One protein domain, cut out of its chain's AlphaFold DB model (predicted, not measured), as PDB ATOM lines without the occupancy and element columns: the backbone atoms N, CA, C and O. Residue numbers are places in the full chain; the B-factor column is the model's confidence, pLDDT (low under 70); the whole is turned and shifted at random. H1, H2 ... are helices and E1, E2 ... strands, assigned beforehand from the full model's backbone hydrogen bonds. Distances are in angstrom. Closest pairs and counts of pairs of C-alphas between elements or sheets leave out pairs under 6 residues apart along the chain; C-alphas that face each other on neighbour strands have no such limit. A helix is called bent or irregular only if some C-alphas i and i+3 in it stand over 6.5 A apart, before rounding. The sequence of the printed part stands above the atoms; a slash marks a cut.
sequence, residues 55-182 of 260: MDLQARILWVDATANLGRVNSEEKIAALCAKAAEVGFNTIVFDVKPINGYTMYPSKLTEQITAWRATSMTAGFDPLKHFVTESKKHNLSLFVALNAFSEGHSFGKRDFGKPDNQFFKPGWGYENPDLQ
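AT A GLANCE: This is residues 55 to 182 of the 260 residues of an uncharacterized protein of Armatimonadetes bacterium Uphvl-Ar1 (UniProt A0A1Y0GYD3). A three-stranded parallel sheet, E1 E2 E3, has H2 and H3 over one face, making two layers, and the small H1 at its level; past one end of the strands lie loops with the short H4 and H5. The printed part has 128 residues, 58 of them in named elements, under half; the class is mixed, in the order E1 H1 H2 E2 H3 E3 H4 H5. Two strand-helix-strand units, parallel neighbours joined through helices, E1 to E2 and E2 to E3, have right-handed crossovers. It is compact, radius of gyration of the C-alphas 15.6 A, yet elongated, 51 by 27 by 24 A.

HOW THE PARTS SIT: E1, residues 61 to 64, is parallel to E2, residues 93 to 99, with N 62 and O 93 2.9 A apart, within hydrogen-bond range. H1, residues 66 to 72, is irregular, C-alphas 68 and 71 being 8.1 A apart. H2, residues 76 to 89, touches H3, residues 129 to 139, at a steep tilt of 42 degrees, the same way; their closest C-alphas, Ala 80 and Glu 136, are 5.7 A apart. E2 is parallel to E3, residues 143 to 148, with N 94 and O 143 at 2.8 A. H3 lies over E3, at a height over the sheet of 9.3 A. H4, residues 156 to 160, and H5, residues 174 to 177, are not on the sheet. Every O i to N i+4 pair is within range in H2, H3 and H4, but 1 of 3 in H1, with 2 of 4 O i to N i+3 pairs; H5 is too short.

IN THESE COORDINATES: E1 begins at C-alpha 61 (-2.966, 29.005, 1.898). H2 measures 20.0 A, E2 18.6 A. H5 ends at C-alpha 177 (8.585, 59.776, -7.042).

THE WHOLE: The farthest C-alphas, Met 55 and Pro 165, are 54.6 A apart. The links E2 to H3 and H4 to H5 are long. The printed part has no cut, and no printed residue is under 70 in pLDDT.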
ATOM      1  N   MET A  55      -5.596  17.252  12.867       83.31
ATOM      2  CA  MET A  55      -5.511  18.371  13.809       83.31
ATOM      3  C   MET A  55      -5.683  19.736  13.132       83.31
ATOM      4  O   MET A  55      -5.528  20.756  13.791       83.31
ATOM      5  N   ASP A  56      -5.944  19.756  11.823       74.31
ATOM      6  CA  ASP A  56      -6.038  20.964  11.001       74.31
ATOM      7  C   ASP A  56      -4.814  21.906  11.081       74.31
ATOM      8  O   ASP A  56      -4.909  23.123  10.973       74.31
ATOM      9  N   LEU A  57      -3.625  21.326  11.248       80.06
ATOM     10  CA  LEU A  57      -2.346  22.040  11.335       80.06
ATOM     11  C   LEU A  57      -1.679  22.238   9.968       80.06
ATOM     12  O   LEU A  57      -0.671  22.935   9.863       80.06
ATOM     13  N   GLN A  58      -2.187  21.593   8.913       83.12
ATOM     14  CA  GLN A  58      -1.645  21.776   7.571       83.12
ATOM     15  C   GLN A  58      -2.047  23.150   7.031       83.12
ATOM     16  O   GLN A  58      -3.231  23.432   6.859       83.12
ATOM     17  N   ALA A  59      -1.060  23.971   6.678       83.06
ATOM     18  CA  ALA A  59      -1.313  25.241   6.019       83.06
ATOM     19  C   ALA A  59      -1.900  25.012   4.616       83.06
ATOM     20  O   ALA A  59      -1.262  24.417   3.744       83.06
ATOM     21  N   ARG A  60      -3.124  25.497   4.400       91.81
ATOM     22  CA  ARG A  60      -3.802  25.519   3.101       91.81
ATOM     23  C   ARG A  60      -4.065  26.980   2.791       91.81
ATOM     24  O   ARG A  60      -5.033  27.567   3.275       91.81
ATOM     25  N   ILE A  61      -3.119  27.561   2.056       96.00
ATOM     26  CA  ILE A  61      -2.966  29.005   1.898       96.00
ATOM     27  C   ILE A  61      -3.465  29.443   0.525       96.00
ATOM     28  O   ILE A  61      -2.989  28.946  -0.496       96.00
ATOM     29  N   LEU A  62      -4.381  30.409   0.508       97.69
ATOM     30  CA  LEU A  62      -4.779  31.137  -0.690       97.69
ATOM     31  C   LEU A  62      -4.097  32.506  -0.700       97.69
ATOM     32  O   LEU A  62      -4.362  33.337   0.167       97.69
ATOM     33  N   TRP A  63      -3.237  32.751  -1.686       98.12
ATOM     34  CA  TRP A  63      -2.621  34.062  -1.882       98.12
ATOM     35  C   TRP A  63      -3.466  34.918  -2.823       98.12
ATOM     36  O   TRP A  63      -3.713  34.545  -3.970       98.12
ATOM     37  N   VAL A  64      -3.873  36.092  -2.348       97.62
ATOM     38  CA  VAL A  64      -4.631  37.089  -3.102       97.62
ATOM     39  C   VAL A  64      -3.711  38.265  -3.426       97.62
ATOM     40  O   VAL A  64      -3.490  39.147  -2.601       97.62
ATOM     41  N   ASP A  65      -3.150  38.253  -4.638       95.62
ATOM     42  CA  ASP A  65      -2.354  39.367  -5.174       95.62
ATOM     43  C   ASP A  65      -3.243  40.594  -5.408       95.62
ATOM     44  O   ASP A  65      -4.302  40.473  -6.034       95.62
ATOM     45  N   ALA A  66      -2.802  41.760  -4.941       92.56
ATOM     46  CA  ALA A  66      -3.536  43.017  -5.032       92.56
ATOM     47  C   ALA A  66      -3.862  43.410  -6.477       92.56
ATOM     48  O   ALA A  66      -5.022  43.602  -6.844       92.56
ATOM     49  N   THR A  67      -2.834  43.528  -7.314       90.56
ATOM     50  CA  THR A  67      -2.964  44.075  -8.670       90.56
ATOM     51  C   THR A  67      -3.682  43.132  -9.627       90.56
ATOM     52  O   THR A  67      -4.447  43.581 -10.481       90.56
ATOM     53  N   ALA A  68      -3.488  41.821  -9.475       92.50
ATOM     54  CA  ALA A  68      -4.158  40.808 -10.281       92.50
ATOM     55  C   ALA A  68      -5.626  40.604  -9.874       92.50
ATOM     56  O   ALA A  68      -6.428  40.129 -10.684       92.50
ATOM     57  N   ASN A  69      -5.988  40.953  -8.635       95.56
ATOM     58  CA  ASN A  69      -7.322  40.712  -8.088       95.56
ATOM     59  C   ASN A  69      -8.069  41.977  -7.683       95.56
ATOM     60  O   ASN A  69      -9.110  41.840  -7.047       95.56
ATOM     61  N   LEU A  70      -7.630  43.173  -8.095       95.38
ATOM     62  CA  LEU A  70      -8.290  44.437  -7.746       95.38
ATOM     63  C   LEU A  70      -9.814  44.355  -7.954       95.38
ATOM     64  O   LEU A  70     -10.579  44.602  -7.031       95.38
ATOM     65  N   GLY A  71     -10.272  43.874  -9.114       95.31
ATOM     66  CA  GLY A  71     -11.706  43.704  -9.395       95.31
ATOM     67  C   GLY A  71     -12.443  42.629  -8.592       95.31
ATOM     68  O   GLY A  71     -13.673  42.611  -8.612       95.31
ATOM     69  N   ARG A  72     -11.731  41.721  -7.919       95.81
ATOM     70  CA  ARG A  72     -12.289  40.696  -7.018       95.81
ATOM     71  C   ARG A  72     -12.301  41.143  -5.558       95.81
ATOM     72  O   ARG A  72     -12.961  40.502  -4.754       95.81
ATOM     73  N   VAL A  73     -11.590  42.218  -5.225       97.06
ATOM     74  CA  VAL A  73     -11.463  42.725  -3.850       97.06
ATOM     75  C   VAL A  73     -11.867  44.194  -3.723       97.06
ATOM     76  O   VAL A  73     -11.532  44.838  -2.740       97.06
ATOM     77  N   ASN A  74     -12.585  44.741  -4.708       96.56
ATOM     78  CA  ASN A  74     -13.003  46.147  -4.741       96.56
ATOM     79  C   ASN A  74     -14.391  46.419  -4.133       96.56
ATOM     80  O   ASN A  74     -14.905  47.525  -4.294       96.56
ATOM     81  N   SER A  75     -15.019  45.430  -3.492       97.81
ATOM     82  CA  SER A  75     -16.262  45.611  -2.736       97.81
ATOM     83  C   SER A  75     -16.358  44.608  -1.588       97.81
ATOM     84  O   SER A  75     -15.710  43.556  -1.612       97.81
ATOM     85  N   GLU A  76     -17.171  44.932  -0.585       98.12
ATOM     86  CA  GLU A  76     -17.399  44.079   0.582       98.12
ATOM     87  C   GLU A  76     -17.987  42.721   0.181       98.12
ATOM     88  O   GLU A  76     -17.500  41.680   0.618       98.12
ATOM     89  N   GLU A  77     -18.968  42.714  -0.722       98.38
ATOM     90  CA  GLU A  77     -19.683  41.507  -1.146       98.38
ATOM     91  C   GLU A  77     -18.746  40.516  -1.832       98.38
ATOM     92  O   GLU A  77     -18.841  39.305  -1.620       98.38
ATOM     93  N   LYS A  78     -17.809  41.018  -2.644       98.31
ATOM     94  CA  LYS A  78     -16.839  40.165  -3.334       98.31
ATOM     95  C   LYS A  78     -15.817  39.574  -2.369       98.31
ATOM     96  O   LYS A  78     -15.477  38.402  -2.510       98.31
ATOM     97  N   ILE A  79     -15.361  40.349  -1.381       98.56
ATOM     98  CA  ILE A  79     -14.443  39.861  -0.342       98.56
ATOM     99  C   ILE A  79     -15.136  38.805   0.523       98.56
ATOM    100  O   ILE A  79     -14.553  37.747   0.766       98.56
ATOM    101  N   ALA A  80     -16.387  39.044   0.922       98.62
ATOM    102  CA  ALA A  80     -17.196  38.082   1.662       98.62
ATOM    103  C   ALA A  80     -17.389  36.782   0.867       98.62
ATOM    104  O   ALA A  80     -17.110  35.698   1.375       98.62
ATOM    105  N   ALA A  81     -17.771  36.881  -0.412       98.56
ATOM    106  CA  ALA A  81     -17.918  35.720  -1.286       98.56
ATOM    107  C   ALA A  81     -16.597  34.951  -1.467       98.56
ATOM    108  O   ALA A  81     -16.593  33.720  -1.457       98.56
ATOM    109  N   LEU A  82     -15.469  35.657  -1.595       98.38
ATOM    110  CA  LEU A  82     -14.145  35.048  -1.718       98.38
ATOM    111  C   LEU A  82     -13.732  34.313  -0.436       98.38
ATOM    112  O   LEU A  82     -13.284  33.172  -0.523       98.38
ATOM    113  N   CYS A  83     -13.917  34.922   0.740       98.50
ATOM    114  CA  CYS A  83     -13.599  34.291   2.026       98.50
ATOM    115  C   CYS A  83     -14.500  33.078   2.292       98.50
ATOM    116  O   CYS A  83     -14.003  32.007   2.639       98.50
ATOM    117  N   ALA A  84     -15.807  33.216   2.050       98.56
ATOM    118  CA  ALA A  84     -16.757  32.117   2.172       98.56
ATOM    119  C   ALA A  84     -16.370  30.948   1.259       98.56
ATOM    120  O   ALA A  84     -16.304  29.806   1.714       98.56
ATOM    121  N   LYS A  85     -16.036  31.228  -0.010       98.50
ATOM    122  CA  LYS A  85     -15.637  30.186  -0.960       98.50
ATOM    123  C   LYS A  85     -14.301  29.541  -0.599       98.50
ATOM    124  O   LYS A  85     -14.152  28.332  -0.758       98.50
ATOM    125  N   ALA A  86     -13.337  30.321  -0.112       97.81
ATOM    126  CA  ALA A  86     -12.050  29.801   0.337       97.81
ATOM    127  C   ALA A  86     -12.239  28.791   1.481       97.81
ATOM    128  O   ALA A  86     -11.716  27.680   1.398       97.81
ATOM    129  N   ALA A  87     -13.048  29.141   2.484       96.94
ATOM    130  CA  ALA A  87     -13.380  28.247   3.589       96.94
ATOM    131  C   ALA A  87     -14.170  27.011   3.123       96.94
ATOM    132  O   ALA A  87     -13.833  25.895   3.508       96.94
ATOM    133  N   GLU A  88     -15.166  27.184   2.245       97.38
ATOM    134  CA  GLU A  88     -15.973  26.086   1.683       97.38
ATOM    135  C   GLU A  88     -15.107  25.038   0.963       97.38
ATOM    136  O   GLU A  88     -15.312  23.838   1.125       97.38
ATOM    137  N   VAL A  89     -14.114  25.484   0.186       95.81
ATOM    138  CA  VAL A  89     -13.185  24.601  -0.549       95.81
ATOM    139  C   VAL A  89     -12.099  24.012   0.369       95.81
ATOM    140  O   VAL A  89     -11.380  23.093  -0.021       95.81
ATOM    141  N   GLY A  90     -11.998  24.497   1.610       92.38
ATOM    142  CA  GLY A  90     -11.133  23.947   2.647       92.38
ATOM    143  C   GLY A  90      -9.823  24.699   2.865       92.38
ATOM    144  O   GLY A  90      -8.972  24.193   3.595       92.38
ATOM    145  N   PHE A  91      -9.617  25.887   2.286       96.12
ATOM    146  CA  PHE A  91      -8.512  26.751   2.718       96.12
ATOM    147  C   PHE A  91      -8.726  27.162   4.177       96.12
ATOM    148  O   PHE A  91      -9.853  27.392   4.600       96.12
ATOM    149  N   ASN A  92      -7.640  27.256   4.943       94.81
ATOM    150  CA  ASN A  92      -7.672  27.726   6.335       94.81
ATOM    151  C   ASN A  92      -6.873  29.021   6.533       94.81
ATOM    152  O   ASN A  92      -6.843  29.578   7.629       94.81
ATOM    153  N   THR A  93      -6.214  29.503   5.478       96.75
ATOM    154  CA  THR A  93      -5.360  30.685   5.521       96.75
ATOM    155  C   THR A  93      -5.508  31.497   4.239       96.75
ATOM    156  O   THR A  93      -5.426  30.951   3.138       96.75
ATOM    157  N   ILE A  94      -5.658  32.811   4.378       98.12
ATOM    158  CA  ILE A  94      -5.561  33.788   3.295       98.12
ATOM    159  C   ILE A  94      -4.307  34.634   3.514       98.12
ATOM    160  O   ILE A  94      -4.041  35.104   4.617       98.12
ATOM    161  N   VAL A  95      -3.547  34.855   2.446       98.44
ATOM    162  CA  VAL A  95      -2.528  35.905   2.375       98.44
ATOM    163  C   VAL A  95      -3.088  37.003   1.487       98.44
ATOM    164  O   VAL A  95      -3.390  36.744   0.323       98.44
ATOM    165  N   PHE A  96      -3.237  38.212   2.017       98.25
ATOM    166  CA  PHE A  96      -3.673  39.366   1.237       98.25
ATOM    167  C   PHE A  96      -2.507  40.332   1.047       98.25
ATOM    168  O   PHE A  96      -1.943  40.828   2.023       98.25
ATOM    169  N   ASP A  97      -2.139  40.578  -0.210       96.81
ATOM    170  CA  ASP A  97      -1.150  41.594  -0.554       96.81
ATOM    171  C   ASP A  97      -1.771  42.987  -0.402       96.81
ATOM    172  O   ASP A  97      -2.725  43.338  -1.092       96.81
ATOM    173  N   VAL A  98      -1.253  43.777   0.536       96.75
ATOM    174  CA  VAL A  98      -1.745  45.130   0.822       96.75
ATOM    175  C   VAL A  98      -0.866  46.220   0.227       96.75
ATOM    176  O   VAL A  98      -1.309  47.369   0.167       96.75
ATOM    177  N   LYS A  99       0.352  45.877  -0.213       96.31
ATOM    178  CA  LYS A  99       1.275  46.779  -0.911       96.31
ATOM    179  C   LYS A  99       1.997  46.003  -2.025       96.31
ATOM    180  O   LYS A  99       3.082  45.446  -1.784       96.31
ATOM    181  N   PRO A 100       1.421  45.980  -3.241       93.69
ATOM    182  CA  PRO A 100       2.032  45.328  -4.391       93.69
ATOM    183  C   PRO A 100       3.322  46.027  -4.836       93.69
ATOM    184  O   PRO A 100       3.760  47.033  -4.275       93.69
ATOM    185  N   ILE A 101       3.937  45.493  -5.890       92.75
ATOM    186  CA  ILE A 101       5.268  45.889  -6.373       92.75
ATOM    187  C   ILE A 101       5.424  47.366  -6.763       92.75
ATOM    188  O   ILE A 101       6.551  47.822  -6.917       92.75
ATOM    189  N   ASN A 102       4.331  48.112  -6.952       92.19
ATOM    190  CA  ASN A 102       4.355  49.530  -7.315       92.19
ATOM    191  C   ASN A 102       4.500  50.471  -6.101       92.19
ATOM    192  O   ASN A 102       4.668  51.669  -6.296       92.19
ATOM    193  N   GLY A 103       4.446  49.967  -4.866       93.50
ATOM    194  CA  GLY A 103       4.677  50.787  -3.673       93.50
ATOM    195  C   GLY A 103       3.490  51.597  -3.154       93.50
ATOM    196  O   GLY A 103       3.620  52.332  -2.176       93.50
ATOM    197  N   TYR A 104       2.319  51.449  -3.769       95.50
ATOM    198  CA  TYR A 104       1.070  52.042  -3.289       95.50
ATOM    199  C   TYR A 104       0.264  51.011  -2.496       95.50
ATOM    200  O   TYR A 104       0.454  49.807  -2.668       95.50
ATOM    201  N   THR A 105      -0.634  51.459  -1.621       96.94
ATOM    202  CA  THR A 105      -1.403  50.556  -0.752       96.94
ATOM    203  C   THR A 105      -2.786  50.236  -1.305       96.94
ATOM    204  O   THR A 105      -3.393  51.014  -2.035       96.94
ATOM    205  N   MET A 106      -3.334  49.084  -0.914       97.06
ATOM    206  CA  MET A 106      -4.733  48.723  -1.185       97.06
ATOM    207  C   MET A 106      -5.719  49.416  -0.236       97.06
ATOM    208  O   MET A 106      -6.911  49.465  -0.518       97.06
ATOM    209  N   TYR A 107      -5.233  49.975   0.870       96.69
ATOM    210  CA  TYR A 107      -6.010  50.656   1.905       96.69
ATOM    211  C   TYR A 107      -5.566  52.125   2.047       96.69
ATOM    212  O   TYR A 107      -4.454  52.464   1.623       96.69
ATOM    213  N   PRO A 108      -6.385  53.006   2.652       96.44
ATOM    214  CA  PRO A 108      -5.988  54.384   2.938       96.44
ATOM    215  C   PRO A 108      -4.790  54.443   3.896       96.44
ATOM    216  O   PRO A 108      -4.874  54.011   5.046       96.44
ATOM    217  N   SER A 109      -3.670  54.998   3.434       95.44
ATOM    218  CA  SER A 109      -2.424  55.105   4.199       95.44
ATOM    219  C   SER A 109      -2.000  56.563   4.372       95.44
ATOM    220  O   SER A 109      -2.319  57.420   3.555       95.44
ATOM    221  N   LYS A 110      -1.259  56.849   5.451       95.31
ATOM    222  CA  LYS A 110      -0.606  58.154   5.666       95.31
ATOM    223  C   LYS A 110       0.753  58.263   4.965       95.31
ATOM    224  O   LYS A 110       1.310  59.351   4.920       95.31
ATOM    225  N   LEU A 111       1.308  57.140   4.502       92.06
ATOM    226  CA  LEU A 111       2.683  57.051   3.990       92.06
ATOM    227  C   LEU A 111       2.758  57.049   2.460       92.06
ATOM    228  O   LEU A 111       3.753  57.482   1.892       92.06
ATOM    229  N   THR A 112       1.727  56.533   1.798       94.12
ATOM    230  CA  THR A 112       1.652  56.414   0.339       94.12
ATOM    231  C   THR A 112       0.195  56.486  -0.101       94.12
ATOM    232  O   THR A 112      -0.721  56.369   0.718       94.12
ATOM    233  N   GLU A 113      -0.021  56.694  -1.393       95.25
ATOM    234  CA  GLU A 113      -1.354  56.741  -1.981       95.25
ATOM    235  C   GLU A 113      -2.004  55.359  -2.062       95.25
ATOM    236  O   GLU A 113      -1.342  54.319  -2.109       95.25
ATOM    237  N   GLN A 114      -3.333  55.373  -2.119       96.12
ATOM    238  CA  GLN A 114      -4.129  54.184  -2.355       96.12
ATOM    239  C   GLN A 114      -4.269  53.907  -3.857       96.12
ATOM    240  O   GLN A 114      -4.587  54.802  -4.639       96.12
ATOM    241  N   ILE A 115      -4.130  52.642  -4.252       94.62
ATOM    242  CA  ILE A 115      -4.444  52.181  -5.606       94.62
ATOM    243  C   ILE A 115      -5.958  52.238  -5.818       94.62
ATOM    244  O   ILE A 115      -6.702  51.530  -5.150       94.62
ATOM    245  N   THR A 116      -6.420  53.027  -6.786       93.00
ATOM    246  CA  THR A 116      -7.850  53.138  -7.149       93.00
ATOM    247  C   THR A 116      -8.161  52.627  -8.554       93.00
ATOM    248  O   THR A 116      -9.323  52.437  -8.906       93.00
ATOM    249  N   ALA A 117      -7.139  52.352  -9.361       91.44
ATOM    250  CA  ALA A 117      -7.289  51.785 -10.693       91.44
ATOM    251  C   ALA A 117      -6.095  50.899 -11.041       91.44
ATOM    252  O   ALA A 117      -4.951  51.225 -10.737       91.44
ATOM    253  N   TRP A 118      -6.361  49.773 -11.689       90.94
ATOM    254  CA  TRP A 118      -5.340  48.915 -12.269       90.94
ATOM    255  C   TRP A 118      -5.946  48.108 -13.412       90.94
ATOM    256  O   TRP A 118      -6.897  47.340 -13.230       90.94
ATOM    257  N   ARG A 119      -5.373  48.269 -14.602       88.62
ATOM    258  CA  ARG A 119      -5.877  47.761 -15.881       88.62
ATOM    259  C   ARG A 119      -7.333  48.171 -16.111       88.62
ATOM    260  O   ARG A 119      -7.698  49.316 -15.877       88.62
ATOM    261  N   ALA A 120      -8.173  47.236 -16.545       88.31
ATOM    262  CA  ALA A 120      -9.598  47.453 -16.778       88.31
ATOM    263  C   ALA A 120     -10.442  47.480 -15.484       88.31
ATOM    264  O   ALA A 120     -11.664  47.368 -15.540       88.31
ATOM    265  N   THR A 121      -9.808  47.574 -14.313       92.50
ATOM    266  CA  THR A 121     -10.473  47.479 -13.011       92.50
ATOM    267  C   THR A 121     -10.204  48.700 -12.153       92.50
ATOM    268  O   THR A 121      -9.109  49.255 -12.163       92.50
ATOM    269  N   SER A 122     -11.204  49.090 -11.371       93.06
ATOM    270  CA  SER A 122     -11.137  50.222 -10.451       93.06
ATOM    271  C   SER A 122     -11.670  49.856  -9.072       93.06
ATOM    272  O   SER A 122     -12.358  48.849  -8.893       93.06
ATOM    273  N   MET A 123     -11.324  50.675  -8.089       94.88
ATOM    274  CA  MET A 123     -11.768  50.578  -6.710       94.88
ATOM    275  C   MET A 123     -12.087  51.977  -6.199       94.88
ATOM    276  O   MET A 123     -11.332  52.923  -6.433       94.88
ATOM    277  N   THR A 124     -13.220  52.104  -5.513       95.81
ATOM    278  CA  THR A 124     -13.663  53.370  -4.932       95.81
ATOM    279  C   THR A 124     -12.609  53.897  -3.964       95.81
ATOM    280  O   THR A 124     -12.161  53.175  -3.075       95.81
ATOM    281  N   ALA A 125     -12.221  55.163  -4.121       95.38
ATOM    282  CA  ALA A 125     -11.277  55.805  -3.213       95.38
ATOM    283  C   ALA A 125     -11.797  55.754  -1.766       95.38
ATOM    284  O   ALA A 125     -12.972  56.019  -1.512       95.38
ATOM    285  N   GLY A 126     -10.928  55.402  -0.820       96.50
ATOM    286  CA  GLY A 126     -11.288  55.265   0.591       96.50
ATOM    287  C   GLY A 126     -11.872  53.903   0.979       96.50
ATOM    288  O   GLY A 126     -11.927  53.605   2.171       96.50
ATOM    289  N   PHE A 127     -12.271  53.056   0.021       97.56
ATOM    290  CA  PHE A 127     -12.661  51.678   0.328       97.56
ATOM    291  C   PHE A 127     -11.449  50.915   0.866       97.56
ATOM    292  O   PHE A 127     -10.387  50.980   0.265       97.56
ATOM    293  N   ASP A 128     -11.584  50.202   1.981       97.56
ATOM    294  CA  ASP A 128     -10.478  49.488   2.626       97.56
ATOM    295  C   ASP A 128     -10.714  47.968   2.561       97.56
ATOM    296  O   ASP A 128     -11.379  47.409   3.440       97.56
ATOM    297  N   PRO A 129     -10.163  47.269   1.549       97.69
ATOM    298  CA  PRO A 129     -10.296  45.823   1.435       97.69
ATOM    299  C   PRO A 129      -9.737  45.081   2.651       97.69
ATOM    300  O   PRO A 129     -10.303  44.067   3.054       97.69
ATOM    301  N   LEU A 130      -8.648  45.574   3.258       97.88
ATOM    302  CA  LEU A 130      -8.001  44.911   4.391       97.88
ATOM    303  C   LEU A 130      -8.954  44.848   5.587       97.88
ATOM    304  O   LEU A 130      -9.076  43.797   6.218       97.88
ATOM    305  N   LYS A 131      -9.679  45.937   5.860       97.81
ATOM    306  CA  LYS A 131     -10.709  45.965   6.905       97.81
ATOM    307  C   LYS A 131     -11.757  44.863   6.705       97.81
ATOM    308  O   LYS A 131     -12.106  44.177   7.665       97.81
ATOM    309  N   HIS A 132     -12.229  44.662   5.476       98.12
ATOM    310  CA  HIS A 132     -13.217  43.622   5.169       98.12
ATOM    311  C   HIS A 132     -12.616  42.214   5.215       98.12
ATOM    312  O   HIS A 132     -13.246  41.311   5.763       98.12
ATOM    313  N   PHE A 133     -11.377  42.024   4.750       98.50
ATOM    314  CA  PHE A 133     -10.663  40.755   4.905       98.50
ATOM    315  C   PHE A 133     -10.507  40.363   6.375       98.50
ATOM    316  O   PHE A 133     -10.699  39.196   6.701       98.50
ATOM    317  N   VAL A 134     -10.205  41.307   7.275       98.50
ATOM    318  CA  VAL A 134     -10.113  41.030   8.721       98.50
ATOM    319  C   VAL A 134     -11.448  40.518   9.268       98.50
ATOM    320  O   VAL A 134     -11.461  39.535  10.010       98.50
ATOM    321  N   THR A 135     -12.560  41.164   8.913       98.31
ATOM    322  CA  THR A 135     -13.900  40.773   9.376       98.31
ATOM    323  C   THR A 135     -14.321  39.417   8.813       98.31
ATOM    324  O   THR A 135     -14.668  38.514   9.575       98.31
ATOM    325  N   GLU A 136     -14.243  39.242   7.493       98.50
ATOM    326  CA  GLU A 136     -14.736  38.036   6.823       98.50
ATOM    327  C   GLU A 136     -13.833  36.821   7.073       98.50
ATOM    328  O   GLU A 136     -14.337  35.717   7.268       98.50
ATOM    329  N   SER A 137     -12.511  37.004   7.189       98.00
ATOM    330  CA  SER A 137     -11.612  35.900   7.561       98.00
ATOM    331  C   SER A 137     -11.931  35.382   8.962       98.00
ATOM    332  O   SER A 137     -12.079  34.178   9.150       98.00
ATOM    333  N   LYS A 138     -12.138  36.279   9.942       98.06
ATOM    334  CA  LYS A 138     -12.535  35.888  11.307       98.06
ATOM    335  C   LYS A 138     -13.865  35.140  11.326       98.06
ATOM    336  O   LYS A 138     -13.971  34.106  11.979       98.06
ATOM    337  N   LYS A 139     -14.864  35.638  10.594       98.38
ATOM    338  CA  LYS A 139     -16.190  35.014  10.471       98.38
ATOM    339  C   LYS A 139     -16.129  33.588   9.913       98.38
ATOM    340  O   LYS A 139     -16.921  32.748  10.328       98.38
ATOM    341  N   HIS A 140     -15.186  33.314   9.015       97.94
ATOM    342  CA  HIS A 140     -14.999  32.006   8.385       97.94
ATOM    343  C   HIS A 140     -13.868  31.160   9.002       97.94
ATOM    344  O   HIS A 140     -13.499  30.139   8.428       97.94
ATOM    345  N   ASN A 141     -13.335  31.552  10.168       95.88
ATOM    346  CA  ASN A 141     -12.215  30.882  10.843       95.88
ATOM    347  C   ASN A 141     -10.965  30.710   9.949       95.88
ATOM    348  O   ASN A 141     -10.262  29.703  10.012       95.88
ATOM    349  N   LEU A 142     -10.696  31.702   9.099       96.94
ATOM    350  CA  LEU A 142      -9.507  31.777   8.258       96.94
ATOM    351  C   LEU A 142      -8.432  32.614   8.955       96.94
ATOM    352  O   LEU A 142      -8.687  33.736   9.400       96.94
ATOM    353  N   SER A 143      -7.205  32.100   8.990       96.94
ATOM    354  CA  SER A 143      -6.037  32.915   9.334       96.94
ATOM    355  C   SER A 143      -5.783  33.939   8.231       96.94
ATOM    356  O   SER A 143      -5.846  33.598   7.051       96.94
ATOM    357  N   LEU A 144      -5.470  35.182   8.596       98.00
ATOM    358  CA  LEU A 144      -5.150  36.243   7.640       98.00
ATOM    359  C   LEU A 144      -3.706  36.704   7.831       98.00
ATOM    360  O   LEU A 144      -3.362  37.268   8.870       98.00
ATOM    361  N   PHE A 145      -2.884  36.515   6.805       98.12
ATOM    362  CA  PHE A 145      -1.569  37.133   6.698       98.12
ATOM    363  C   PHE A 145      -1.642  38.368   5.809       98.12
ATOM    364  O   PHE A 145      -2.209  38.341   4.716       98.12
ATOM    365  N   VAL A 146      -1.027  39.446   6.279       97.75
ATOM    366  CA  VAL A 146      -0.913  40.706   5.550       97.75
ATOM    367  C   VAL A 146       0.456  40.738   4.885       97.75
ATOM    368  O   VAL A 146       1.476  40.786   5.572       97.75
ATOM    369  N   ALA A 147       0.480  40.664   3.557       96.94
ATOM    370  CA  ALA A 147       1.705  40.674   2.769       96.94
ATOM    371  C   ALA A 147       1.975  42.066   2.192       96.94
ATOM    372  O   ALA A 147       1.059  42.790   1.816       96.94
ATOM    373  N   LEU A 148       3.250  42.430   2.115       95.75
ATOM    374  CA  LEU A 148       3.714  43.643   1.454       95.75
ATOM    375  C   LEU A 148       5.055  43.371   0.786       95.75
ATOM    376  O   LEU A 148       5.860  42.585   1.289       95.75
ATOM    377  N   ASN A 149       5.323  44.055  -0.321       93.50
ATOM    378  CA  ASN A 149       6.645  44.036  -0.936       93.50
ATOM    379  C   ASN A 149       7.554  45.061  -0.248       93.50
ATOM    380  O   ASN A 149       7.296  46.255  -0.327       93.50
ATOM    381  N   ALA A 150       8.618  44.619   0.425       90.69
ATOM    382  CA  ALA A 150       9.435  45.504   1.267       90.69
ATOM    383  C   ALA A 150      10.364  46.453   0.485       90.69
ATOM    384  O   ALA A 150      10.570  47.582   0.908       90.69
ATOM    385  N   PHE A 151      10.922  45.996  -0.641       89.62
ATOM    386  CA  PHE A 151      11.896  46.756  -1.444       89.62
ATOM    387  C   PHE A 151      11.472  46.884  -2.914       89.62
ATOM    388  O   PHE A 151      12.302  47.087  -3.799       89.62
ATOM    389  N   SER A 152      10.179  46.712  -3.198       91.00
ATOM    390  CA  SER A 152       9.617  46.888  -4.540       91.00
ATOM    391  C   SER A 152       8.649  48.060  -4.524       91.00
ATOM    392  O   SER A 152       7.599  48.000  -3.886       91.00
ATOM    393  N   GLU A 153       9.047  49.121  -5.222       93.00
ATOM    394  CA  GLU A 153       8.369  50.420  -5.221       93.00
ATOM    395  C   GLU A 153       8.146  50.943  -6.658       93.00
ATOM    396  O   GLU A 153       8.103  52.147  -6.901       93.00
ATOM    397  N   GLY A 154       8.064  50.050  -7.653       91.50
ATOM    398  CA  GLY A 154       7.992  50.419  -9.067       91.50
ATOM    399  C   GLY A 154       7.539  49.302 -10.008       91.50
ATOM    400  O   GLY A 154       7.899  48.139  -9.849       91.50
ATOM    401  N   HIS A 155       6.789  49.680 -11.048       90.69
ATOM    402  CA  HIS A 155       6.317  48.795 -12.113       90.69
ATOM    403  C   HIS A 155       6.850  49.247 -13.482       90.69
ATOM    404  O   HIS A 155       6.568  50.357 -13.936       90.69
ATOM    405  N   SER A 156       7.597  48.385 -14.177       87.12
ATOM    406  CA  SER A 156       8.265  48.721 -15.449       87.12
ATOM    407  C   SER A 156       7.290  49.147 -16.551       87.12
ATOM    408  O   SER A 156       7.508  50.173 -17.191       87.12
ATOM    409  N   PHE A 157       6.176  48.429 -16.734       85.62
ATOM    410  CA  PHE A 157       5.152  48.827 -17.710       85.62
ATOM    411  C   PHE A 157       4.416  50.105 -17.293       85.62
ATOM    412  O   PHE A 157       4.105  50.930 -18.141       85.62
ATOM    413  N   GLY A 158       4.221  50.306 -15.982       85.75
ATOM    414  CA  GLY A 158       3.578  51.514 -15.462       85.75
ATOM    415  C   GLY A 158       4.432  52.747 -15.736       85.75
ATOM    416  O   GLY A 158       3.911  53.781 -16.124       85.75
ATOM    417  N   LYS A 159       5.760  52.610 -15.628       88.44
ATOM    418  CA  LYS A 159       6.724  53.638 -16.034       88.44
ATOM    419  C   LYS A 159       6.732  53.881 -17.540       88.44
ATOM    420  O   LYS A 159       6.719  55.032 -17.958       88.44
ATOM    421  N   ARG A 160       6.770  52.820 -18.350       86.94
ATOM    422  CA  ARG A 160       6.813  52.920 -19.819       86.94
ATOM    423  C   ARG A 160       5.582  53.627 -20.391       86.94
ATOM    424  O   ARG A 160       5.707  54.364 -21.366       86.94
ATOM    425  N   ASP A 161       4.408  53.361 -19.824       86.38
ATOM    426  CA  ASP A 161       3.128  53.836 -20.358       86.38
ATOM    427  C   ASP A 161       2.599  55.080 -19.630       86.38
ATOM    428  O   ASP A 161       1.536  55.596 -19.968       86.38
ATOM    429  N   PHE A 162       3.359  55.609 -18.668       87.06
ATOM    430  CA  PHE A 162       2.976  56.804 -17.930       87.06
ATOM    431  C   PHE A 162       2.782  58.007 -18.858       87.06
ATOM    432  O   PHE A 162       3.641  58.317 -19.680       87.06
ATOM    433  N   GLY A 163       1.646  58.694 -18.715       85.88
ATOM    434  CA  GLY A 163       1.290  59.857 -19.533       85.88
ATOM    435  C   GLY A 163       0.750  59.532 -20.930       85.88
ATOM    436  O   GLY A 163       0.339  60.451 -21.636       85.88
ATOM    437  N   LYS A 164       0.701  58.255 -21.337       89.00
ATOM    438  CA  LYS A 164       0.060  57.858 -22.596       89.00
ATOM    439  C   LYS A 164      -1.470  57.830 -22.453       89.00
ATOM    440  O   LYS A 164      -1.970  57.490 -21.377       89.00
ATOM    441  N   PRO A 165      -2.229  58.143 -23.521       84.56
ATOM    442  CA  PRO A 165      -3.694  58.154 -23.482       84.56
ATOM    443  C   PRO A 165      -4.314  56.774 -23.207       84.56
ATOM    444  O   PRO A 165      -5.435  56.696 -22.718       84.56
ATOM    445  N   ASP A 166      -3.589  55.692 -23.486       84.25
ATOM    446  CA  ASP A 166      -3.984  54.301 -23.261       84.25
ATOM    447  C   ASP A 166      -3.367  53.692 -21.986       84.25
ATOM    448  O   ASP A 166      -3.345  52.468 -21.835       84.25
ATOM    449  N   ASN A 167      -2.865  54.520 -21.055       84.25
ATOM    450  CA  ASN A 167      -2.275  54.036 -19.810       84.25
ATOM    451  C   ASN A 167      -3.291  53.224 -18.992       84.25
ATOM    452  O   ASN A 167      -4.264  53.744 -18.452       84.25
ATOM    453  N   GLN A 168      -3.013  51.930 -18.870       85.50
ATOM    454  CA  GLN A 168      -3.812  50.982 -18.102       85.50
ATOM    455  C   GLN A 168      -3.356  50.868 -16.645       85.50
ATOM    456  O   GLN A 168      -3.971  50.157 -15.862       85.50
ATOM    457  N   PHE A 169      -2.254  51.492 -16.257       87.06
ATOM    458  CA  PHE A 169      -1.721  51.398 -14.905       87.06
ATOM    459  C   PHE A 169      -2.118  52.631 -14.092       87.06
ATOM    460  O   PHE A 169      -2.523  53.651 -14.643       87.06
ATOM    461  N   PHE A 170      -1.992  52.532 -12.766       85.94
ATOM    462  CA  PHE A 170      -2.054  53.701 -11.890       85.94
ATOM    463  C   PHE A 170      -0.815  54.585 -12.144       85.94
ATOM    464  O   PHE A 170      -0.449  54.901 -13.278       85.94
ATOM    465  N   LYS A 171      -0.106  54.956 -11.088       90.50
ATOM    466  CA  LYS A 171       1.189  55.602 -11.190       90.50
ATOM    467  C   LYS A 171       2.312  54.568 -11.369       90.50
ATOM    468  O   LYS A 171       2.139  53.397 -11.007       90.50
ATOM    469  N   PRO A 172       3.471  54.977 -11.914       89.19
ATOM    470  CA  PRO A 172       4.606  54.097 -12.191       89.19
ATOM    471  C   PRO A 172       5.134  53.384 -10.954       89.19
ATOM    472  O   PRO A 172       5.636  52.263 -11.049       89.19
ATOM    473  N   GLY A 173       5.031  54.051  -9.809       92.38
ATOM    474  CA  GLY A 173       5.380  53.528  -8.505       92.38
ATOM    475  C   GLY A 173       5.928  54.606  -7.586       92.38
ATOM    476  O   GLY A 173       6.590  55.536  -8.049       92.38
ATOM    477  N   TRP A 174       5.680  54.441  -6.290       93.31
ATOM    478  CA  TRP A 174       6.068  55.398  -5.253       93.31
ATOM    479  C   TRP A 174       7.583  55.656  -5.231       93.31
ATOM    480  O   TRP A 174       8.039  56.776  -5.014       93.31
ATOM    481  N   GLY A 175       8.389  54.641  -5.548       91.75
ATOM    482  CA  GLY A 175       9.842  54.759  -5.617       91.75
ATOM    483  C   GLY A 175      10.307  55.714  -6.713       91.75
ATOM    484  O   GLY A 175      11.274  56.443  -6.509       91.75
ATOM    485  N   TYR A 176       9.614  55.780  -7.856       90.19
ATOM    486  CA  TYR A 176       9.967  56.715  -8.936       90.19
ATOM    487  C   TYR A 176       9.712  58.182  -8.575       90.19
ATOM    488  O   TYR A 176      10.339  59.057  -9.164       90.19
ATOM    489  N   GLU A 177       8.841  58.442  -7.600       89.88
ATOM    490  CA  GLU A 177       8.585  59.776  -7.042       89.88
ATOM    491  C   GLU A 177       9.619  60.161  -5.966       89.88
ATOM    492  O   GLU A 177       9.735  61.333  -5.618       89.88
ATOM    493  N   ASN A 178      10.406  59.194  -5.475       90.94
ATOM    494  CA  ASN A 178      11.383  59.353  -4.395       90.94
ATOM    495  C   ASN A 178      12.766  58.802  -4.812       90.94
ATOM    496  O   ASN A 178      13.225  57.796  -4.261       90.94
ATOM    497  N   PRO A 179      13.445  59.415  -5.803       89.06
ATOM    498  CA  PRO A 179      14.680  58.881  -6.386       89.06
ATOM    499  C   PRO A 179      15.814  58.700  -5.367       89.06
ATOM    500  O   PRO A 179      16.560  57.729  -5.466       89.06
ATOM    501  N   ASP A 180      15.890  59.565  -4.354       91.19
ATOM    502  CA  ASP A 180      16.917  59.505  -3.304       91.19
ATOM    503  C   ASP A 180      16.771  58.281  -2.378       91.19
ATOM    504  O   ASP A 180      17.709  57.920  -1.671       91.19
ATOM    505  N   LEU A 181      15.603  57.623  -2.388       88.38
ATOM    506  CA  LEU A 181      15.319  56.417  -1.603       88.38
ATOM    507  C   LEU A 181      15.498  55.123  -2.409       88.38
ATOM    508  O   LEU A 181      15.304  54.030  -1.875       88.38
ATOM    509  N   GLN A 182      15.850  55.214  -3.694       88.06
ATOM    510  CA  GLN A 182      16.067  54.031  -4.519       88.06
ATOM    511  C   GLN A 182      17.448  53.429  -4.267       88.06
ATOM    512  O   GLN A 182      18.466  54.117  -4.202       88.06
TER     513      GLN A 182